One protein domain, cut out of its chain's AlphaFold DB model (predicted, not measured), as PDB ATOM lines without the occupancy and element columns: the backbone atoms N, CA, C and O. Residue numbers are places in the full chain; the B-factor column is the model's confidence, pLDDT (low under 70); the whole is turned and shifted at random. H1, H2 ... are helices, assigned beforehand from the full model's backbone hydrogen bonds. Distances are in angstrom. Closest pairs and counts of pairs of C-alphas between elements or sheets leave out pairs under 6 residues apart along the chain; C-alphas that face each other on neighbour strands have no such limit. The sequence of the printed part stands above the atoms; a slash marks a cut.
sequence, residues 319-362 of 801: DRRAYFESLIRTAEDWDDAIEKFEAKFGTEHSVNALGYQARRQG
ATOM      1  N   ASP A 319     -13.842 303.969  12.473       77.75
ATOM      2  CA  ASP A 319     -12.787 302.960  12.279       77.75
ATOM      3  C   ASP A 319     -12.220 302.995  10.854       77.75
ATOM      4  O   ASP A 319     -11.006 302.918  10.659       77.75
ATOM      5  N   ARG A 320     -13.088 303.191   9.846       81.94
ATOM      6  CA  ARG A 320     -12.658 303.426   8.458       81.94
ATOM      7  C   ARG A 320     -11.839 304.712   8.335       81.94
ATOM      8  O   ARG A 320     -10.911 304.755   7.535       81.94
ATOM      9  N   ARG A 321     -12.147 305.749   9.124       81.94
ATOM     10  CA  ARG A 321     -11.378 307.006   9.139       81.94
ATOM     11  C   ARG A 321     -10.021 306.837   9.823       81.94
ATOM     12  O   ARG A 321      -9.015 307.123   9.190       81.94
ATOM     13  N   ALA A 322      -9.987 306.293  11.037       83.25
ATOM     14  CA  ALA A 322      -8.750 306.066  11.787       83.25
ATOM     15  C   ALA A 322      -7.778 305.118  11.057       83.25
ATOM     16  O   ALA A 322      -6.566 305.328  11.072       83.25
ATOM     17  N   TYR A 323      -8.291 304.096  10.359       85.94
ATOM     18  CA  TYR A 323      -7.449 303.228   9.535       85.94
ATOM     19  C   TYR A 323      -6.886 303.943   8.299       85.94
ATOM     20  O   TYR A 323      -5.723 303.746   7.966       85.94
ATOM     21  N   PHE A 324      -7.675 304.799   7.642       85.69
ATOM     22  CA  PHE A 324      -7.215 305.593   6.499       85.69
ATOM     23  C   PHE A 324      -6.176 306.651   6.905       85.69
ATOM     24  O   PHE A 324      -5.173 306.823   6.222       85.69
ATOM     25  N   GLU A 325      -6.363 307.292   8.062       83.94
ATOM     26  CA  GLU A 325      -5.376 308.178   8.688       83.94
ATOM     27  C   GLU A 325      -4.069 307.443   9.023       83.94
ATOM     28  O   GLU A 325      -2.985 307.967   8.770       83.94
ATOM     29  N   SER A 326      -4.159 306.210   9.537       83.94
ATOM     30  CA  SER A 326      -2.992 305.354   9.770       83.94
ATOM     31  C   SER A 326      -2.263 305.024   8.463       83.94
ATOM     32  O   SER A 326      -1.063 305.270   8.368       83.94
ATOM     33  N   LEU A 327      -2.983 304.576   7.425       83.88
ATOM     34  CA  LEU A 327      -2.398 304.286   6.110       83.88
ATOM     35  C   LEU A 327      -1.727 305.511   5.479       83.88
ATOM     36  O   LEU A 327      -0.616 305.389   4.980       83.88
ATOM     37  N   ILE A 328      -2.329 306.701   5.549       80.00
ATOM     38  CA  ILE A 328      -1.702 307.925   5.020       80.00
ATOM     39  C   ILE A 328      -0.402 308.270   5.772       80.00
ATOM     40  O   ILE A 328       0.530 308.814   5.179       80.00
ATOM     41  N   ARG A 329      -0.289 307.917   7.060       74.50
ATOM     42  CA  ARG A 329       0.950 308.094   7.837       74.50
ATOM     43  C   ARG A 329       2.011 307.030   7.548       74.50
ATOM     44  O   ARG A 329       3.194 307.377   7.589       74.50
ATOM     45  N   THR A 330       1.630 305.783   7.260       73.50
ATOM     46  CA  THR A 330       2.562 304.642   7.131       73.50
ATOM     47  C   THR A 330       2.867 304.189   5.702       73.50
ATOM     48  O   THR A 330       3.852 303.483   5.517       73.50
ATOM     49  N   ALA A 331       2.074 304.575   4.702       68.19
ATOM     50  CA  ALA A 331       2.328 304.233   3.305       68.19
ATOM     51  C   ALA A 331       3.479 305.059   2.697       68.19
ATOM     52  O   ALA A 331       3.727 306.209   3.083       68.19
ATOM     53  N   GLU A 332       4.147 304.465   1.707       58.09
ATOM     54  CA  GLU A 332       5.224 305.076   0.905       58.09
ATOM     55  C   GLU A 332       4.731 305.631  -0.444       58.09
ATOM     56  O   GLU A 332       5.456 306.353  -1.139       58.09
ATOM     57  N   ASP A 333       3.504 305.276  -0.826       68.25
ATOM     58  CA  ASP A 333       2.842 305.708  -2.050       68.25
ATOM     59  C   ASP A 333       1.312 305.741  -1.876       68.25
ATOM     60  O   ASP A 333       0.747 305.145  -0.954       68.25
ATOM     61  N   TRP A 334       0.632 306.478  -2.751       73.06
ATOM     62  CA  TRP A 334      -0.818 306.621  -2.739       73.06
ATOM     63  C   TRP A 334      -1.554 305.365  -3.224       73.06
ATOM     64  O   TRP A 334      -2.600 305.039  -2.661       73.06
ATOM     65  N   ASP A 335      -1.015 304.631  -4.201       66.88
ATOM     66  CA  ASP A 335      -1.678 303.436  -4.729       66.88
ATOM     67  C   ASP A 335      -1.536 302.248  -3.755       66.88
ATOM     68  O   ASP A 335      -2.499 301.510  -3.543       66.88
ATOM     69  N   ASP A 336      -0.422 302.169  -3.018       73.75
ATOM     70  CA  ASP A 336      -0.248 301.294  -1.843       73.75
ATOM     71  C   ASP A 336      -1.279 301.587  -0.730       73.75
ATOM     72  O   ASP A 336      -1.887 300.676  -0.154       73.75
ATOM     73  N   ALA A 337      -1.536 302.870  -0.448       77.00
ATOM     74  CA  ALA A 337      -2.555 303.280   0.519       77.00
ATOM     75  C   ALA A 337      -3.986 302.939   0.052       77.00
ATOM     76  O   ALA A 337      -4.839 302.614   0.884       77.00
ATOM     77  N   ILE A 338      -4.257 302.980  -1.259       76.69
ATOM     78  CA  ILE A 338      -5.528 302.528  -1.842       76.69
ATOM     79  C   ILE A 338      -5.654 301.009  -1.715       76.69
ATOM     80  O   ILE A 338      -6.651 300.546  -1.161       76.69
ATOM     81  N   GLU A 339      -4.663 300.236  -2.163       78.62
ATOM     82  CA  GLU A 339      -4.718 298.769  -2.154       78.62
ATOM     83  C   GLU A 339      -4.911 298.230  -0.731       78.62
ATOM     84  O   GLU A 339      -5.807 297.418  -0.492       78.62
ATOM     85  N   LYS A 340      -4.172 298.754   0.255       80.25
ATOM     86  CA  LYS A 340      -4.341 298.379   1.670       80.25
ATOM     87  C   LYS A 340      -5.716 298.772   2.234       80.25
ATOM     88  O   LYS A 340      -6.258 298.055   3.079       80.25
ATOM     89  N   PHE A 341      -6.317 299.870   1.770       84.12
ATOM     90  CA  PHE A 341      -7.674 300.254   2.171       84.12
ATOM     91  C   PHE A 341      -8.744 299.356   1.528       84.12
ATOM     92  O   PHE A 341      -9.641 298.872   2.226       84.12
ATOM     93  N   GLU A 342      -8.635 299.077   0.227       83.25
ATOM     94  CA  GLU A 342      -9.550 298.192  -0.504       83.25
ATOM     95  C   GLU A 342      -9.422 296.726  -0.059       83.25
ATOM     96  O   GLU A 342     -10.433 296.029   0.029       83.25
ATOM     97  N   ALA A 343      -8.230 296.265   0.328       82.25
ATOM     98  CA  ALA A 343      -8.025 294.935   0.904       82.25
ATOM     99  C   ALA A 343      -8.774 294.747   2.238       82.25
ATOM    100  O   ALA A 343      -9.261 293.651   2.522       82.25
ATOM    101  N   LYS A 344      -8.909 295.808   3.050       81.56
ATOM    102  CA  LYS A 344      -9.587 295.751   4.357       81.56
ATOM    103  C   LYS A 344     -11.083 296.076   4.306       81.56
ATOM    104  O   LYS A 344     -11.847 295.517   5.090       81.56
ATOM    105  N   PHE A 345     -11.509 296.984   3.426       79.25
ATOM    106  CA  PHE A 345     -12.890 297.494   3.385       79.25
ATOM    107  C   PHE A 345     -13.597 297.338   2.029       79.25
ATOM    108  O   PHE A 345     -14.755 297.736   1.897       79.25
ATOM    109  N   GLY A 346     -12.939 296.731   1.040       77.88
ATOM    110  CA  GLY A 346     -13.458 296.537  -0.310       77.88
ATOM    111  C   GLY A 346     -13.487 297.812  -1.156       77.88
ATOM    112  O   GLY A 346     -13.365 298.933  -0.661       77.88
ATOM    113  N   THR A 347     -13.750 297.634  -2.451       70.69
ATOM    114  CA  THR A 347     -13.902 298.698  -3.464       70.69
ATOM    115  C   THR A 347     -15.219 299.496  -3.320       70.69
ATOM    116  O   THR A 347     -15.828 299.928  -4.299       70.69
ATOM    117  N   GLU A 348     -15.720 299.660  -2.090       65.69
ATOM    118  CA  GLU A 348     -16.972 300.374  -1.780       65.69
ATOM    119  C   GLU A 348     -16.846 301.896  -1.939       65.69
ATOM    120  O   GLU A 348     -17.838 302.584  -2.203       65.69
ATOM    121  N   HIS A 349     -15.627 302.415  -1.774       68.62
ATOM    122  CA  HIS A 349     -15.268 303.822  -1.937       68.62
ATOM    123  C   HIS A 349     -14.312 303.936  -3.118       68.62
ATOM    124  O   HIS A 349     -13.308 303.238  -3.159       68.62
ATOM    125  N   SER A 350     -14.604 304.817  -4.074       66.88
ATOM    126  CA  SER A 350     -13.682 305.071  -5.184       66.88
ATOM    127  C   SER A 350     -12.469 305.882  -4.724       66.88
ATOM    128  O   SER A 350     -12.556 306.645  -3.762       66.88
ATOM    129  N   VAL A 351     -11.368 305.813  -5.478       65.75
ATOM    130  CA  VAL A 351     -10.154 306.626  -5.259       65.75
ATOM    131  C   VAL A 351     -10.471 308.118  -5.055       65.75
ATOM    132  O   VAL A 351      -9.922 308.763  -4.163       65.75
ATOM    133  N   ASN A 352     -11.438 308.661  -5.802       59.72
ATOM    134  CA  ASN A 352     -11.892 310.047  -5.646       59.72
ATOM    135  C   ASN A 352     -12.584 310.308  -4.294       59.72
ATOM    136  O   ASN A 352     -12.431 311.391  -3.730       59.72
ATOM    137  N   ALA A 353     -13.320 309.333  -3.749       67.50
ATOM    138  CA  ALA A 353     -13.923 309.428  -2.419       67.50
ATOM    139  C   ALA A 353     -12.863 309.344  -1.304       67.50
ATOM    140  O   ALA A 353     -12.965 310.084  -0.326       67.50
ATOM    141  N   LEU A 354     -11.824 308.516  -1.477       76.19
ATOM    142  CA  LEU A 354     -10.662 308.462  -0.581       76.19
ATOM    143  C   LEU A 354      -9.911 309.808  -0.577       76.19
ATOM    144  O   LEU A 354      -9.714 310.415   0.477       76.19
ATOM    145  N   GLY A 355      -9.587 310.348  -1.757       70.31
ATOM    146  CA  GLY A 355      -8.916 311.647  -1.902       70.31
ATOM    147  C   GLY A 355      -9.735 312.835  -1.376       70.31
ATOM    148  O   GLY A 355      -9.183 313.740  -0.746       70.31
ATOM    149  N   TYR A 356     -11.060 312.831  -1.565       69.38
ATOM    150  CA  TYR A 356     -11.957 313.817  -0.948       69.38
ATOM    151  C   TYR A 356     -11.948 313.709   0.584       69.38
ATOM    152  O   TYR A 356     -11.877 314.721   1.285       69.38
ATOM    153  N   GLN A 357     -11.979 312.485   1.113       77.19
ATOM    154  CA  GLN A 357     -12.005 312.237   2.548       77.19
ATOM    155  C   GLN A 357     -10.697 312.648   3.242       77.19
ATOM    156  O   GLN A 357     -10.758 313.212   4.335       77.19
ATOM    157  N   ALA A 358      -9.536 312.446   2.609       72.88
ATOM    158  CA  ALA A 358      -8.250 312.912   3.134       72.88
ATOM    159  C   ALA A 358      -8.241 314.440   3.318       72.88
ATOM    160  O   ALA A 358      -7.961 314.940   4.408       72.88
ATOM    161  N   ARG A 359      -8.677 315.182   2.286       69.69
ATOM    162  CA  ARG A 359      -8.836 316.649   2.339       69.69
ATOM    163  C   ARG A 359      -9.821 317.082   3.425       69.69
ATOM    164  O   ARG A 359      -9.559 318.049   4.133       69.69
ATOM    165  N   ARG A 360     -10.936 316.358   3.592       65.94
ATOM    166  CA  ARG A 360     -11.949 316.630   4.627       65.94
ATOM    167  C   ARG A 360     -11.433 316.405   6.054       65.94
ATOM    168  O   ARG A 360     -11.936 317.042   6.974       65.94
ATOM    169  N   GLN A 361     -10.459 315.518   6.241       69.81
ATOM    170  CA  GLN A 361      -9.805 315.263   7.530       69.81
ATOM    171  C   GLN A 361      -8.566 316.142   7.769       69.81
ATOM    172  O   GLN A 361      -7.993 316.089   8.851       69.81
ATOM    173  N   GLY A 362      -8.151 316.955   6.788       64.00
ATOM    174  CA  GLY A 362      -6.932 317.764   6.882       64.00
ATOM    175  C   GLY A 362      -5.638 316.945   6.831       64.00
ATOM    176  O   GLY A 362      -4.606 317.421   7.295       64.00
TER     177      GLY A 362
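What this domain is: This is residues 319 to 362 of the 801 residues of an uncharacterized protein of Monosporascus ibericus (UniProt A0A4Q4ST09). The domain is a short helical hairpin, H1 and H2 side by side, with a third helix, H3, laid crosswise over one face of it. H3 begins near H2 and crosses toward H1, standing only near the two helices, while H1 and H2 pack on each other. The printed part has 44 residues with three named helices, in the order H1, H2, H3, and no named strand; the class is all helix. It is compact, with a radius of gyration of the C-alphas of 9.3 A, and its outline is rounded, spanning 23 by 21 by 19 A.

How they stand to each other: H1, residues 319 to 330, and H2, residues 334 to 345, form a helical hairpin. They touch, with 9 pairs of C-alphas within 8 A, and the closest are the C-alphas of Leu 327 and Ala 337, 5.7 A apart. Their lines stand at a shallow tilt of 30 degrees and they run opposite ways, with their centres 10.2 A apart. H3, residues 351 to 361, is close to H2 but not clearly touching it. The closest C-alphas of H2 and H3 are those of Ile 338 and Val 351, 7.1 A apart, and the two lines are about perpendicular, at 85 degrees. H3 is also close to H1 but not clearly touching it, about perpendicular at 89 degrees. The closest C-alphas of H1 and H3 are those of Glu 325 and Ala 358, 7.8 A apart. In the backbones of H1, H2 and H3, every O i to N i+4 pair is within hydrogen-bond range.

Where its parts are: H1 runs from Asp 319, with its C-alpha at (-12.787, 302.960, 12.279), to Thr 330, 16.3 A from first to last C-alpha. After residues 331 to 333, H2 runs from Trp 334, with its C-alpha at (-0.818, 306.621, -2.739), to Phe 345, also 16.3 A. Residues 346 to 350 follow. H3 then runs from Val 351 to Gln 361, whose C-alpha is at (-9.805, 315.263, 7.530), a length of 15.4 A.

The domain as a whole: The two C-alphas farthest apart are those of Ala 343 and Gly 362, 23.6 A. The C-alphas of Asp 319 and Gly 362, the first and last printed residues, are 16.8 A apart. The printed part has no cut, and the links from H1 to H2 and from H2 to H3 are both tight, with 3 and 5 residues between the helices. The mean pLDDT of the printed part is 74.7. It is under 70 in 15 residues: residues 331 to 333, residue 335, residues 348 to 353, residue 356 and residues 359 to 362.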